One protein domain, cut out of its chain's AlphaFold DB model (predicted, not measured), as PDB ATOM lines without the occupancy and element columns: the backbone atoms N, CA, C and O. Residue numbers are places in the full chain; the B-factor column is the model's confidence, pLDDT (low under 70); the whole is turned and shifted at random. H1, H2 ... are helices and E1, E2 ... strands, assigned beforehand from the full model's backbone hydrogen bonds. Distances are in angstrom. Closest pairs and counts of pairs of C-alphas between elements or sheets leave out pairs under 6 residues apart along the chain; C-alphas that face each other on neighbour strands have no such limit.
ATOM      1  N   LYS A   4     251.563 232.846 191.039       95.19
ATOM      2  CA  LYS A   4     250.276 233.548 191.042       95.19
ATOM      3  C   LYS A   4     249.500 233.200 192.309       95.19
ATOM      4  O   LYS A   4     249.582 232.083 192.816       95.19
ATOM      5  N   THR A   5     248.760 234.165 192.843       93.50
ATOM      6  CA  THR A   5     247.935 233.966 194.043       93.50
ATOM      7  C   THR A   5     246.495 234.386 193.763       93.50
ATOM      8  O   THR A   5     246.321 235.465 193.204       93.50
ATOM      9  N   PRO A   6     245.466 233.646 194.217       90.69
ATOM     10  CA  PRO A   6     244.084 233.902 193.793       90.69
ATOM     11  C   PRO A   6     243.533 235.294 194.134       90.69
ATOM     12  O   PRO A   6     242.717 235.835 193.401       90.69
ATOM     13  N   LYS A   7     243.956 235.878 195.263       90.81
ATOM     14  CA  LYS A   7     243.330 237.087 195.835       90.81
ATOM     15  C   LYS A   7     244.056 238.401 195.528       90.81
ATOM     16  O   LYS A   7     243.610 239.450 195.979       90.81
ATOM     17  N   LYS A   8     245.219 238.364 194.874       92.56
ATOM     18  CA  LYS A   8     246.066 239.551 194.672       92.56
ATOM     19  C   LYS A   8     246.734 239.490 193.304       92.56
ATOM     20  O   LYS A   8     247.376 238.482 193.015       92.56
ATOM     21  N   SER A   9     246.643 240.586 192.551       95.81
ATOM     22  CA  SER A   9     247.340 240.777 191.274       95.81
ATOM     23  C   SER A   9     248.860 240.651 191.418       95.81
ATOM     24  O   SER A   9     249.423 240.820 192.516       95.81
ATOM     25  N   GLY A  10     249.523 240.368 190.300       97.31
ATOM     26  CA  GLY A  10     250.947 240.064 190.241       97.31
ATOM     27  C   GLY A  10     251.329 238.727 190.882       97.31
ATOM     28  O   GLY A  10     250.507 237.977 191.420       97.31
ATOM     29  N   TYR A  11     252.629 238.451 190.868       98.25
ATOM     30  CA  TYR A  11     253.195 237.155 191.225       98.25
ATOM     31  C   TYR A  11     254.053 237.284 192.475       98.25
ATOM     32  O   TYR A  11     254.880 238.184 192.593       98.25
ATOM     33  N   PHE A  12     253.848 236.385 193.430       97.75
ATOM     34  CA  PHE A  12     254.574 236.344 194.690       97.75
ATOM     35  C   PHE A  12     255.948 235.692 194.514       97.75
ATOM     36  O   PHE A  12     256.060 234.614 193.929       97.75
ATOM     37  N   VAL A  13     256.978 236.325 195.069       97.06
ATOM     38  CA  VAL A  13     258.367 235.860 195.065       97.06
ATOM     39  C   VAL A  13     258.853 235.807 196.505       97.06
ATOM     40  O   VAL A  13     258.845 236.829 197.187       97.06
ATOM     41  N   ALA A  14     259.290 234.634 196.955       95.69
ATOM     42  CA  ALA A  14     260.052 234.495 198.192       95.69
ATOM     43  C   ALA A  14     261.537 234.768 197.905       95.69
ATOM     44  O   ALA A  14     262.070 234.260 196.918       95.69
ATOM     45  N   VAL A  15     262.180 235.579 198.742       93.38
ATOM     46  CA  VAL A  15     263.580 236.004 198.615       93.38
ATOM     47  C   VAL A  15     264.225 236.025 200.003       93.38
ATOM     48  O   VAL A  15     264.360 237.059 200.643       93.38
ATOM     49  N   TRP A  16     264.560 234.838 200.497       94.75
ATOM     50  CA  TRP A  16     265.161 234.641 201.814       94.75
ATOM     51  C   TRP A  16     266.088 233.425 201.828       94.75
ATOM     52  O   TRP A  16     265.979 232.555 200.958       94.75
ATOM     53  N   HIS A  17     266.958 233.359 202.830       91.88
ATOM     54  CA  HIS A  17     267.765 232.187 203.167       91.88
ATOM     55  C   HIS A  17     267.699 231.908 204.671       91.88
ATOM     56  O   HIS A  17     267.066 232.652 205.421       91.88
ATOM     57  N   LYS A  18     268.294 230.793 205.103       94.25
ATOM     58  CA  LYS A  18     268.503 230.534 206.526       94.25
ATOM     59  C   LYS A  18     269.828 231.147 206.967       94.25
ATOM     60  O   LYS A  18     270.814 231.013 206.241       94.25
ATOM     61  N   ASN A  19     269.836 231.782 208.130       92.25
ATOM     62  CA  ASN A  19     271.058 232.235 208.788       92.25
ATOM     63  C   ASN A  19     271.770 231.059 209.492       92.25
ATOM     64  O   ASN A  19     271.304 229.912 209.454       92.25
ATOM     65  N   SER A  20     272.891 231.336 210.164       93.25
ATOM     66  CA  SER A  20     273.651 230.338 210.937       93.25
ATOM     67  C   SER A  20     272.865 229.712 212.096       93.25
ATOM     68  O   SER A  20     273.202 228.620 212.544       93.25
ATOM     69  N   GLU A  21     271.811 230.379 212.563       96.38
ATOM     70  CA  GLU A  21     270.902 229.915 213.618       96.38
ATOM     71  C   GLU A  21     269.672 229.176 213.052       96.38
ATOM     72  O   GLU A  21     268.763 228.802 213.789       96.38
ATOM     73  N   TYR A  22     269.654 228.900 211.742       94.69
ATOM     74  CA  TYR A  22     268.562 228.254 211.004       94.69
ATOM     75  C   TYR A  22     267.247 229.047 210.936       94.69
ATOM     76  O   TYR A  22     266.207 228.479 210.561       94.69
ATOM     77  N   GLU A  23     267.291 230.346 211.213       95.75
ATOM     78  CA  GLU A  23     266.164 231.267 211.092       95.75
ATOM     79  C   GLU A  23     266.085 231.876 209.692       95.75
ATOM     80  O   GLU A  23     267.093 232.027 209.005       95.75
ATOM     81  N   ASN A  24     264.875 232.217 209.245       95.75
ATOM     82  CA  ASN A  24     264.666 232.765 207.909       95.75
ATOM     83  C   ASN A  24     264.982 234.271 207.896       95.75
ATOM     84  O   ASN A  24     264.292 235.035 208.572       95.75
ATOM     85  N   GLU A  25     265.924 234.707 207.058       96.06
ATOM     86  CA  GLU A  25     266.291 236.120 206.902       96.06
ATOM     87  C   GLU A  25     266.332 236.582 205.430       96.06
ATOM     88  O   GLU A  25     266.493 235.762 204.513       96.06
ATOM     89  N   PRO A  26     266.152 237.890 205.161       96.31
ATOM     90  CA  PRO A  26     266.367 238.453 203.832       96.31
ATOM     91  C   PRO A  26     267.834 238.337 203.426       96.31
ATOM     92  O   PRO A  26     268.717 238.489 204.262       96.31
ATOM     93  N   PHE A  27     268.086 238.176 202.128       95.62
ATOM     94  CA  PHE A  27     269.452 238.225 201.603       95.62
ATOM     95  C   PHE A  27     270.140 239.550 201.930       95.62
ATOM     96  O   PHE A  27     269.524 240.609 201.799       95.62
ATOM     97  N   ASP A  28     271.421 239.480 202.275       95.31
ATOM     98  CA  ASP A  28     272.290 240.636 202.464       95.31
ATOM     99  C   ASP A  28     272.895 241.133 201.145       95.31
ATOM    100  O   ASP A  28     273.224 240.342 200.261       95.31
ATOM    101  N   PHE A  29     273.062 242.448 201.001       96.44
ATOM    102  CA  PHE A  29     273.689 243.056 199.828       96.44
ATOM    103  C   PHE A  29     275.095 242.516 199.536       96.44
ATOM    104  O   PHE A  29     275.439 242.342 198.364       96.44
ATOM    105  N   TYR A  30     275.893 242.252 200.572       94.31
ATOM    106  CA  TYR A  30     277.271 241.787 200.422       94.31
ATOM    107  C   TYR A  30     277.364 240.274 200.181       94.31
ATOM    108  O   TYR A  30     278.328 239.816 199.573       94.31
ATOM    109  N   GLU A  31     276.354 239.508 200.599       90.38
ATOM    110  CA  GLU A  31     276.318 238.045 200.456       90.38
ATOM    111  C   GLU A  31     275.552 237.579 199.206       90.38
ATOM    112  O   GLU A  31     275.740 236.464 198.717       90.38
ATOM    113  N   MET A  32     274.672 238.422 198.658       90.94
ATOM    114  CA  MET A  32     273.889 238.088 197.473       90.94
ATOM    115  C   MET A  32     274.743 238.094 196.193       90.94
ATOM    116  O   MET A  32     275.525 239.012 195.944       90.94
ATOM    117  N   LYS A  33     274.496 237.126 195.294       91.50
ATOM    118  CA  LYS A  33     274.970 237.187 193.897       91.50
ATOM    119  C   LYS A  33     274.483 238.480 193.211       91.50
ATOM    120  O   LYS A  33     273.409 238.993 193.515       91.50
ATOM    121  N   ASP A  34     275.196 238.942 192.184       94.19
ATOM    122  CA  ASP A  34     274.936 240.243 191.538       94.19
ATOM    123  C   ASP A  34     273.538 240.418 190.933       94.19
ATOM    124  O   ASP A  34     273.086 241.548 190.730       94.19
ATOM    125  N   LYS A  35     272.844 239.320 190.607       94.06
ATOM    126  CA  LYS A  35     271.523 239.363 189.971       94.06
ATOM    127  C   LYS A  35     270.549 238.348 190.551       94.06
ATOM    128  O   LYS A  35     270.854 237.153 190.618       94.06
ATOM    129  N   LEU A  36     269.309 238.776 190.767       95.00
ATOM    130  CA  LEU A  36     268.149 237.909 190.962       95.00
ATOM    131  C   LEU A  36     267.414 237.725 189.635       95.00
ATOM    132  O   LEU A  36     267.022 238.701 189.001       95.00
ATOM    133  N   ILE A  37     267.192 236.470 189.243       95.69
ATOM    134  CA  ILE A  37     266.357 236.140 188.084       95.69
ATOM    135  C   ILE A  37     265.057 235.525 188.591       95.69
ATOM    136  O   ILE A  37     265.076 234.553 189.349       95.69
ATOM    137  N   VAL A  38     263.928 236.094 188.179       95.94
ATOM    138  CA  VAL A  38     262.594 235.628 188.557       95.94
ATOM    139  C   VAL A  38     261.821 235.252 187.306       95.94
ATOM    140  O   VAL A  38     261.381 236.114 186.557       95.94
ATOM    141  N   ASN A  39     261.608 233.954 187.117       95.50
ATOM    142  CA  ASN A  39     260.764 233.438 186.044       95.50
ATOM    143  C   ASN A  39     259.292 233.380 186.469       95.50
ATOM    144  O   ASN A  39     258.990 232.968 187.599       95.50
ATOM    145  N   ILE A  40     258.410 233.745 185.541       95.38
ATOM    146  CA  ILE A  40     256.960 233.562 185.585       95.38
ATOM    147  C   ILE A  40     256.588 232.564 184.495       95.38
ATOM    148  O   ILE A  40     256.966 232.749 183.341       95.38
ATOM    149  N   LEU A  41     255.847 231.528 184.883       94.38
ATOM    150  CA  LEU A  41     255.233 230.554 183.988       94.38
ATOM    151  C   LEU A  41     253.763 230.437 184.406       94.38
ATOM    152  O   LEU A  41     253.480 229.946 185.501       94.38
ATOM    153  N   ASP A  42     252.857 230.960 183.583       93.81
ATOM    154  CA  ASP A  42     251.416 231.006 183.843       93.81
ATOM    155  C   ASP A  42     250.629 230.702 182.559       93.81
ATOM    156  O   ASP A  42     250.117 231.587 181.870       93.81
ATOM    157  N   GLY A  43     250.592 229.416 182.198       91.25
ATOM    158  CA  GLY A  43     249.998 228.956 180.945       91.25
ATOM    159  C   GLY A  43     250.729 229.548 179.741       91.25
ATOM    160  O   GLY A  43     251.928 229.341 179.569       91.25
ATOM    161  N   ASN A  44     250.010 230.315 178.921       91.44
ATOM    162  CA  ASN A  44     250.589 230.963 177.742       91.44
ATOM    163  C   ASN A  44     251.449 232.189 178.091       91.44
ATOM    164  O   ASN A  44     252.240 232.621 177.259       91.44
ATOM    165  N   GLN A  45     251.320 232.738 179.304       94.75
ATOM    166  CA  GLN A  45     252.121 233.874 179.754       94.75
ATOM    167  C   GLN A  45     253.431 233.381 180.358       94.75
ATOM    168  O   GLN A  45     253.447 232.667 181.367       94.75
ATOM    169  N   LYS A  46     254.548 233.778 179.750       95.00
ATOM    170  CA  LYS A  46     255.891 233.437 180.226       95.00
ATOM    171  C   LYS A  46     256.743 234.684 180.218       95.00
ATOM    172  O   LYS A  46     256.681 235.482 179.293       95.00
ATOM    173  N   GLY A  47     257.562 234.854 181.240       95.38
ATOM    174  CA  GLY A  47     258.422 236.024 181.305       95.38
ATOM    175  C   GLY A  47     259.470 235.917 182.383       95.38
ATOM    176  O   GLY A  47     259.423 235.046 183.256       95.38
ATOM    177  N   GLN A  48     260.430 236.822 182.309       95.69
ATOM    178  CA  GLN A  48     261.579 236.830 183.188       95.69
ATOM    179  C   GLN A  48     261.849 238.246 183.672       95.69
ATOM    180  O   GLN A  48     261.907 239.187 182.887       95.69
ATOM    181  N   PHE A  49     262.048 238.385 184.978       97.69
ATOM    182  CA  PHE A  49     262.667 239.569 185.548       97.69
ATOM    183  C   PHE A  49     264.136 239.315 185.832       97.69
ATOM    184  O   PHE A  49     264.481 238.268 186.387       97.69
ATOM    185  N   ILE A  50     264.980 240.299 185.531       96.88
ATOM    186  CA  ILE A  50     266.408 240.281 185.849       96.88
ATOM    187  C   ILE A  50     266.747 241.541 186.647       96.88
ATOM    188  O   ILE A  50     266.960 242.614 186.090       96.88
ATOM    189  N   PHE A  51     266.817 241.411 187.969       97.44
ATOM    190  CA  PHE A  51     267.152 242.517 188.864       97.44
ATOM    191  C   PHE A  51     268.615 242.439 189.278       97.44
ATOM    192  O   PHE A  51     269.066 241.376 189.701       97.44
ATOM    193  N   SER A  52     269.345 243.550 189.212       97.50
ATOM    194  CA  SER A  52     270.655 243.652 189.860       97.50
ATOM    195  C   SER A  52     270.508 243.843 191.375       97.50
ATOM    196  O   SER A  52     269.481 244.349 191.846       97.50
ATOM    197  N   LYS A  53     271.516 243.465 192.165       96.38
ATOM    198  CA  LYS A  53     271.496 243.685 193.620       96.38
ATOM    199  C   LYS A  53     271.360 245.168 193.987       96.38
ATOM    200  O   LYS A  53     270.684 245.493 194.956       96.38
ATOM    201  N   GLU A  54     271.877 246.088 193.170       97.88
ATOM    202  CA  GLU A  54     271.771 247.537 193.393       97.88
ATOM    203  C   GLU A  54     270.321 248.020 193.315       97.88
ATOM    204  O   GLU A  54     269.880 248.793 194.169       97.88
ATOM    205  N   ILE A  55     269.543 247.560 192.324       98.31
ATOM    206  CA  ILE A  55     268.129 247.948 192.251       98.31
ATOM    207  C   ILE A  55     267.314 247.293 193.371       98.31
ATOM    208  O   ILE A  55     266.420 247.936 193.926       98.31
ATOM    209  N   LEU A  56     267.645 246.057 193.757       97.88
ATOM    210  CA  LEU A  56     267.001 245.379 194.885       97.88
ATOM    211  C   LEU A  56     267.264 246.119 196.203       97.88
ATOM    212  O   LEU A  56     266.322 246.337 196.965       97.88
ATOM    213  N   ALA A  57     268.498 246.569 196.439       97.75
ATOM    214  CA  ALA A  57     268.871 247.393 197.587       97.75
ATOM    215  C   ALA A  57     268.146 248.746 197.563       97.75
ATOM    216  O   ALA A  57     267.480 249.116 198.528       97.75
ATOM    217  N   LYS A  58     268.161 249.443 196.417       98.06
ATOM    218  CA  LYS A  58     267.462 250.727 196.226       98.06
ATOM    219  C   LYS A  58     265.951 250.631 196.468       98.06
ATOM    220  O   LYS A  58     265.321 251.620 196.835       98.06
ATOM    221  N   LYS A  59     265.345 249.463 196.232       97.88
ATOM    222  CA  LYS A  59     263.919 249.184 196.487       97.88
ATOM    223  C   LYS A  59     263.662 248.496 197.834       97.88
ATOM    224  O   LYS A  59     262.526 248.068 198.082       97.88
ATOM    225  N   SER A  60     264.682 248.413 198.691       97.44
ATOM    226  CA  SER A  60     264.628 247.815 200.029       97.44
ATOM    227  C   SER A  60     264.075 246.388 200.011       97.44
ATOM    228  O   SER A  60     263.222 246.027 200.822       97.44
ATOM    229  N   ILE A  61     264.471 245.601 199.007       97.69
ATOM    230  CA  ILE A  61     264.111 244.183 198.887       97.69
ATOM    231  C   ILE A  61     265.137 243.314 199.618       97.69
ATOM    232  O   ILE A  61     264.742 242.365 200.281       97.69
ATOM    233  N   ILE A  62     266.420 243.656 199.543       97.38
ATOM    234  CA  ILE A  62     267.505 242.969 200.258       97.38
ATOM    235  C   ILE A  62     268.029 243.831 201.406       97.38
ATOM    236  O   ILE A  62     267.808 245.048 201.413       97.38
ATOM    237  N   ARG A  63     268.666 243.192 202.388       97.94
ATOM    238  CA  ARG A  63     269.249 243.848 203.556       97.94
ATOM    239  C   ARG A  63     270.462 244.683 203.142       97.94
ATOM    240  O   ARG A  63     271.226 244.307 202.260       97.94
ATOM    241  N   THR A  64     270.592 245.844 203.767       97.81
ATOM    242  CA  THR A  64     271.727 246.772 203.667       97.81
ATOM    243  C   THR A  64     271.943 247.390 205.045       97.81
ATOM    244  O   THR A  64     271.063 247.284 205.902       97.81
ATOM    245  N   ASP A  65     273.011 248.162 205.219       96.81
ATOM    246  CA  ASP A  65     273.262 248.916 206.456       96.81
ATOM    247  C   ASP A  65     272.110 249.875 206.842       96.81
ATOM    248  O   ASP A  65     271.966 250.252 208.002       96.81
ATOM    249  N   TYR A  66     271.249 250.248 205.884       95.62
ATOM    250  CA  TYR A  66     270.139 251.193 206.070       95.62
ATOM    251  C   TYR A  66     268.747 250.560 205.928       95.62
ATOM    252  O   TYR A  66     267.733 251.254 206.021       95.62
ATOM    253  N   SER A  67     268.657 249.258 205.643       96.69
ATOM    254  CA  SER A  67     267.381 248.591 205.380       96.69
ATOM    255  C   SER A  67     267.413 247.136 205.808       96.69
ATOM    256  O   SER A  67     268.287 246.389 205.390       96.69
ATOM    257  N   ILE A  68     266.390 246.709 206.548       96.75
ATOM    258  CA  ILE A  68     266.231 245.318 206.994       96.75
ATOM    259  C   ILE A  68     265.927 244.330 205.853       96.75
ATOM    260  O   ILE A  68     265.978 243.127 206.068       96.75
ATOM    261  N   GLY A  69     265.599 244.813 204.648       97.19
ATOM    262  CA  GLY A  69     265.194 243.969 203.522       97.19
ATOM    263  C   GLY A  69     263.782 243.386 203.656       97.19
ATOM    264  O   GLY A  69     262.982 243.783 204.505       97.19
ATOM    265  N   LYS A  70     263.439 242.455 202.761       97.44
ATOM    266  CA  LYS A  70     262.138 241.778 202.700       97.44
ATOM    267  C   LYS A  70     262.330 240.289 202.463       97.44
ATOM    268  O   LYS A  70     263.090 239.889 201.598       97.44
ATOM    269  N   MET A  71     261.510 239.485 203.130       96.94
ATOM    270  CA  MET A  71     261.438 238.034 202.908       96.94
ATOM    271  C   MET A  71     260.756 237.663 201.591       96.94
ATOM    272  O   MET A  71     260.913 236.562 201.066       96.94
ATOM    273  N   ALA A  72     259.904 238.550 201.087       97.12
ATOM    274  CA  ALA A  72     259.127 238.322 199.887       97.12
ATOM    275  C   ALA A  72     258.647 239.640 199.284       97.12
ATOM    276  O   ALA A  72     258.480 240.646 199.975       97.12
ATOM    277  N   PHE A  73     258.360 239.616 197.988       97.75
ATOM    278  CA  PHE A  73     257.756 240.737 197.280       97.75
ATOM    279  C   PHE A  73     256.882 240.248 196.124       97.75
ATOM    280  O   PHE A  73     256.774 239.048 195.863       97.75
ATOM    281  N   ARG A  74     256.207 241.188 195.457       98.25
ATOM    282  CA  ARG A  74     255.451 240.912 194.235       98.25
ATOM    283  C   ARG A  74     256.138 241.512 193.027       98.25
ATOM    284  O   ARG A  74     256.634 242.637 193.096       98.25
ATOM    285  N   VAL A  75     256.118 240.759 191.937       98.50
ATOM    286  CA  VAL A  75     256.468 241.243 190.604       98.50
ATOM    287  C   VAL A  75     255.212 241.384 189.753       98.50
ATOM    288  O   VAL A  75     254.282 240.582 189.869       98.50
ATOM    289  N   TYR A  76     255.192 242.415 188.922       98.62
ATOM    290  CA  TYR A  76     254.082 242.766 188.049       98.62
ATOM    291  C   TYR A  76     254.618 242.828 186.615       98.62
ATOM    292  O   TYR A  76     255.210 243.842 186.257       98.62
ATOM    293  N   PRO A  77     254.522 241.743 185.824       98.00
ATOM    294  CA  PRO A  77     254.883 241.780 184.404       98.00
ATOM    295  C   PRO A  77     253.994 242.766 183.646       98.00
ATOM    296  O   PRO A  77     252.935 243.160 184.138       98.00
ATOM    297  N   ASP A  78     254.416 243.168 182.451       97.19
ATOM    298  CA  ASP A  78     253.758 244.251 181.704       97.19
ATOM    299  C   ASP A  78     252.318 243.917 181.288       97.19
ATOM    300  O   ASP A  78     251.490 244.811 181.131       97.19
ATOM    301  N   TRP A  79     251.979 242.628 181.202       96.62
ATOM    302  CA  TRP A  79     250.613 242.169 180.948       96.62
ATOM    303  C   TRP A  79     249.677 242.255 182.166       96.62
ATOM    304  O   TRP A  79     248.467 242.070 182.018       96.62
ATOM    305  N   GLU A  80     250.178 242.511 183.381       96.88
ATOM    306  CA  GLU A  80     249.311 242.752 184.541       96.88
ATOM    307  C   GLU A  80     248.650 244.131 184.424       96.88
ATOM    308  O   GLU A  80     249.303 245.171 184.495       96.88
ATOM    309  N   THR A  81     247.324 244.141 184.295       94.56
ATOM    310  CA  THR A  81     246.509 245.358 184.171       94.56
ATOM    311  C   THR A  81     245.584 245.533 185.380       94.56
ATOM    312  O   THR A  81     245.499 244.665 186.250       94.56
ATOM    313  N   ASN A  82     244.894 246.679 185.473       94.75
ATOM    314  CA  ASN A  82     243.960 247.002 186.569       94.75
ATOM    315  C   ASN A  82     244.596 246.963 187.974       94.75
ATOM    316  O   ASN A  82     243.980 246.560 188.961       94.75
ATOM    317  N   LEU A  83     245.856 247.389 188.063       97.19
ATOM    318  CA  LEU A  83     246.602 247.445 189.313       97.19
ATOM    319  C   LEU A  83     246.150 248.616 190.193       97.19
ATOM    320  O   LEU A  83     245.805 249.696 189.715       97.19
ATOM    321  N   ASN A  84     246.203 248.420 191.512       97.12
ATOM    322  CA  ASN A  84     246.056 249.530 192.451       97.12
ATOM    323  C   ASN A  84     247.280 250.465 192.393       97.12
ATOM    324  O   ASN A  84     248.345 250.076 191.920       97.12
ATOM    325  N   LYS A  85     247.164 251.676 192.959       98.00
ATOM    326  CA  LYS A  85     248.214 252.714 192.889       98.00
ATOM    327  C   LYS A  85     249.610 252.221 193.302       98.00
ATOM    328  O   LYS A  85     250.592 252.528 192.632       98.00
ATOM    329  N   ALA A  86     249.713 251.452 194.389       97.31
ATOM    330  CA  ALA A  86     250.999 250.949 194.878       97.31
ATOM    331  C   ALA A  86     251.603 249.888 193.940       97.31
ATOM    332  O   ALA A  86     252.807 249.902 193.670       97.31
ATOM    333  N   ALA A  87     250.764 248.996 193.410       97.94
ATOM    334  CA  ALA A  87     251.163 247.994 192.433       97.94
ATOM    335  C   ALA A  87     251.568 248.639 191.100       97.94
ATOM    336  O   ALA A  87     252.607 248.276 190.568       97.94
ATOM    337  N   THR A  88     250.856 249.665 190.622       98.38
ATOM    338  CA  THR A  88     251.230 250.427 189.417       98.38
ATOM    339  C   THR A  88     252.596 251.097 189.562       98.38
ATOM    340  O   THR A  88     253.431 251.013 188.666       98.38
ATOM    341  N   LEU A  89     252.872 251.736 190.706       98.19
ATOM    342  CA  LEU A  89     254.191 252.328 190.968       98.19
ATOM    343  C   LEU A  89     255.295 251.270 191.033       98.19
ATOM    344  O   LEU A  89     256.429 251.538 190.636       98.19
ATOM    345  N   THR A  90     254.966 250.077 191.532       98.31
ATOM    346  CA  THR A  90     255.898 248.950 191.594       98.31
ATOM    347  C   THR A  90     256.176 248.387 190.201       98.31
ATOM    348  O   THR A  90     257.337 248.283 189.820       98.31
ATOM    349  N   GLN A  91     255.132 248.121 189.415       98.62
ATOM    350  CA  GLN A  91     255.237 247.697 188.021       98.62
ATOM    351  C   GLN A  91     256.093 248.675 187.218       98.62
ATOM    352  O   GLN A  91     257.045 248.253 186.582       98.62
ATOM    353  N   LYS A  92     255.857 249.987 187.347       98.44
ATOM    354  CA  LYS A  92     256.574 251.015 186.578       98.44
ATOM    355  C   LYS A  92     258.098 250.888 186.642       98.44
ATOM    356  O   LYS A  92     258.767 251.107 185.637       98.44
ATOM    357  N   TRP A  93     258.665 250.595 187.815       98.44
ATOM    358  CA  TRP A  93     260.115 250.394 187.904       98.44
ATOM    359  C   TRP A  93     260.520 248.971 187.517       98.44
ATOM    360  O   TRP A  93     261.620 248.790 187.014       98.44
ATOM    361  N   GLN A  94     259.658 247.977 187.738       98.62
ATOM    362  CA  GLN A  94     259.921 246.583 187.382       98.62
ATOM    363  C   GLN A  94     259.929 246.343 185.869       98.62
ATOM    364  O   GLN A  94     260.737 245.538 185.421       98.62
ATOM    365  N   SER A  95     259.115 247.064 185.092       98.25
ATOM    366  CA  SER A  95     259.031 246.946 183.628       98.25
ATOM    367  C   SER A  95     260.376 247.162 182.934       98.25
ATOM    368  O   SER A  95     260.666 246.531 181.928       98.25
ATOM    369  N   GLN A  96     261.264 247.983 183.509       98.12
ATOM    370  CA  GLN A  96     262.623 248.191 182.983       98.12
ATOM    371  C   GLN A  96     263.510 246.937 183.056       98.12
ATOM    372  O   GLN A  96     264.570 246.891 182.440       98.12
ATOM    373  N   TYR A  97     263.094 245.944 183.840       97.94
ATOM    374  CA  TYR A  97     263.819 244.705 184.107       97.94
ATOM    375  C   TYR A  97     263.041 243.476 183.637       97.94
ATOM    376  O   TYR A  97     263.411 242.359 184.006       97.94
ATOM    377  N   PHE A  98     261.949 243.677 182.895       98.00
ATOM    378  CA  PHE A  98     261.047 242.625 182.460       98.00
ATOM    379  C   PHE A  98     261.285 242.242 180.999       98.00
ATOM    380  O   PHE A  98     261.497 243.100 180.147       98.00
ATOM    381  N   ILE A  99     261.231 240.942 180.720       95.44
ATOM    382  CA  ILE A  99     261.300 240.375 179.376       95.44
ATOM    383  C   ILE A  99     260.091 239.456 179.204       95.44
ATOM    384  O   ILE A  99     259.957 238.466 179.934       95.44
ATOM    385  N   ASP A 100     259.227 239.779 178.242       95.31
ATOM    386  CA  ASP A 100     258.140 238.899 177.816       95.31
ATOM    387  C   ASP A 100     258.710 237.767 176.948       95.31
ATOM    388  O   ASP A 100     259.435 238.000 175.983       95.31
ATOM    389  N   LEU A 101     258.416 236.528 177.334       94.50
ATOM    390  CA  LEU A 101     258.887 235.301 176.692       94.50
ATOM    391  C   LEU A 101     257.720 234.443 176.185       94.50
ATOM    392  O   LEU A 101     257.919 233.267 175.859       94.50
ATOM    393  N   SER A 102     256.507 234.998 176.138       91.44
ATOM    394  CA  SER A 102     255.283 234.272 175.781       91.44
ATOM    395  C   SER A 102     255.394 233.617 174.396       91.44
ATOM    396  O   SER A 102     255.069 232.435 174.258       91.44
ATOM    397  N   ASP A 103     256.021 234.306 173.437       86.88
ATOM    398  CA  ASP A 103     256.180 233.835 172.051       86.88
ATOM    399  C   ASP A 103     257.570 233.252 171.726       86.88
ATOM    400  O   ASP A 103     257.794 232.779 170.614       86.88
ATOM    401  N   GLY A 104     258.524 233.291 172.664       78.44
ATOM    402  CA  GLY A 104     259.942 233.055 172.350       78.44
ATOM    403  C   GLY A 104     260.517 231.717 172.811       78.44
ATOM    404  O   GLY A 104     261.291 231.103 172.086       78.44
ATOM    405  N   LEU A 105     260.180 231.275 174.026       80.19
ATOM    406  CA  LEU A 105     260.807 230.104 174.652       80.19
ATOM    407  C   LEU A 105     259.763 229.152 175.231       80.19
ATOM    408  O   LEU A 105     258.732 229.570 175.771       80.19
ATOM    409  N   SER A 106     260.043 227.856 175.161       84.12
ATOM    410  CA  SER A 106     259.297 226.830 175.883       84.12
ATOM    411  C   SER A 106     259.563 226.915 177.390       84.12
ATOM    412  O   SER A 106     260.588 227.419 177.856       84.12
ATOM    413  N   GLU A 107     258.651 226.363 178.193       83.62
ATOM    414  CA  GLU A 107     258.870 226.284 179.641       83.62
ATOM    415  C   GLU A 107     260.123 225.482 180.016       83.62
ATOM    416  O   GLU A 107     260.735 225.741 181.054       83.62
ATOM    417  N   GLN A 108     260.479 224.478 179.210       83.69
ATOM    418  CA  GLN A 108     261.624 223.605 179.462       83.69
ATOM    419  C   GLN A 108     262.932 224.389 179.332       83.69
ATOM    420  O   GLN A 108     263.787 224.299 180.211       83.69
ATOM    421  N   GLU A 109     263.041 225.237 178.308       84.06
ATOM    422  CA  GLU A 109     264.199 226.110 178.088       84.06
ATOM    423  C   GLU A 109     264.354 227.136 179.218       84.06
ATOM    424  O   GLU A 109     265.445 227.296 179.770       84.06
ATOM    425  N   ILE A 110     263.255 227.768 179.649       83.56
ATOM    426  CA  ILE A 110     263.270 228.724 180.771       83.56
ATOM    427  C   ILE A 110     263.678 228.035 182.083       83.56
ATOM    428  O   ILE A 110     264.409 228.602 182.902       83.56
ATOM    429  N   LYS A 111     263.229 226.793 182.314       80.19
ATOM    430  CA  LYS A 111     263.624 226.011 183.496       80.19
ATOM    431  C   LYS A 111     265.107 225.627 183.439       80.19
ATOM    432  O   LYS A 111     265.784 225.793 184.454       80.19
ATOM    433  N   ALA A 112     265.620 225.206 182.282       75.50
ATOM    434  CA  ALA A 112     267.020 224.816 182.092       75.50
ATOM    435  C   ALA A 112     268.008 225.966 182.370       75.50
ATOM    436  O   ALA A 112     269.041 225.748 183.002       75.50
ATOM    437  N   GLN A 113     267.653 227.209 182.025       69.25
ATOM    438  CA  GLN A 113     268.456 228.394 182.366       69.25
ATOM    439  C   GLN A 113     268.651 228.587 183.881       69.25
ATOM    440  O   GLN A 113     269.650 229.168 184.301       69.25
ATOM    441  N   ASN A 114     267.730 228.096 184.721       59.69
ATOM    442  CA  ASN A 114     267.898 228.182 186.175       59.69
ATOM    443  C   ASN A 114     268.935 227.188 186.703       59.69
ATOM    444  O   ASN A 114     269.578 227.492 187.702       59.69
ATOM    445  N   VAL A 115     269.104 226.027 186.063       49.84
ATOM    446  CA  VAL A 115     270.036 224.981 186.521       49.84
ATOM    447  C   VAL A 115     271.484 225.441 186.343       49.84
ATOM    448  O   VAL A 115     272.292 225.295 187.256       49.84
ATOM    449  N   ASN A 116     271.779 226.128 185.238       36.31
ATOM    450  CA  ASN A 116     273.125 226.622 184.935       36.31
ATOM    451  C   ASN A 116     273.575 227.804 185.820       36.31
ATOM    452  O   ASN A 116     274.734 228.190 185.767       36.31
ATOM    453  N   LYS A 117     272.695 228.379 186.654       40.81
ATOM    454  CA  LYS A 117     273.028 229.500 187.561       40.81
ATOM    455  C   LYS A 117     273.470 229.057 188.971       40.81
ATOM    456  O   LYS A 117     273.948 229.878 189.763       40.81
TER     457      LYS A 117
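AT A GLANCE: This is residues 4 to 117 of the 120 residues of the protein "MepB family protein" of Staphylococcus nepalensis (UniProt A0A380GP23). A small sheet, the long hairpin E4 and E5 widened by the short strand E7, runs through the domain, with H3 over one face and H2 with the strand pair E1 and E6 on the other side of it. From E1 the chain runs on into a small hairpin, E2 and E3, at one end of the domain, and the short helix H1 follows directly on E5. The printed part has 114 residues with seven named strands and three named helices, in the order E1 E2 E3 E4 E5 H1 E6 H2 E7 H3; the class is mixed, helices and strands. The sheet order is E4 - E5 - E7, and the strands in each of the three sheets are antiparallel. The whole is compact, with a radius of gyration of the C-alphas of 14.7 A and spans of 42 by 37 by 25 A.

IN THESE COORDINATES: Find C-alpha 8 at (246.066, 239.551, 194.672); from there E1, residues 8 to 14, runs 15.3 A. E2 is residues 16 to 18 and E3 residues 24 to 26. Go on to C-alpha 35 at (271.523, 239.363, 189.971), where E4, residues 35 to 42, begins its 22.6 A; E5, residues 45 to 52, runs 23.3 A. H1 is residues 53 to 58 and E6 residues 72 to 75. H2, residues 85 to 97, is 19.6 A long, and E7 is residues 98 to 100. H3, residues 107 to 115, runs 13.2 A to C-alpha 115 at (270.036, 224.981, 186.521).

HOW THE PARTS SIT: Start at the hairpin of E4 and E5, at 169 degrees, where N 38 and O 49 are 2.9 A apart, within hydrogen-bond range. On E5, N 48 and O 99 of E7 are also within range at 2.9 A. H3 is on this sheet at a height of 10.0 A, along the strands, at 23 degrees to E4 on the local plane. H2 is on the opposite face at a height of 8.5 A, over none of the strands; its closest C-alphas with E5 are those of Ile 50 and Tyr 97, 5.4 A. H1 only grazes the sheet, with residues 53 to 56. E1 and E6 are antiparallel, with N 13 and O 73 within range at 2.8 A; in the hairpin E2 and E3, N 17 and O 25 are within range at 3.0 A. The closest C-alphas of E6 and H2, Val 75 and Gln 91, are 7.1 A apart. Every O i to N i+4 pair is within hydrogen-bond range in H1, against 6 of 9 in H2 and 3 of 5 in H3.

THE WHOLE: The two C-alphas farthest apart, Glu 21 and Asp 103, are 44.3 A apart. The printed part has no cut. The link from H1 to E6, residues 59 to 71, is long. Mean pLDDT of the printed part is 92.8; look for values under 70 at residues 113 to 117, of which 113 to 115 belong to H3.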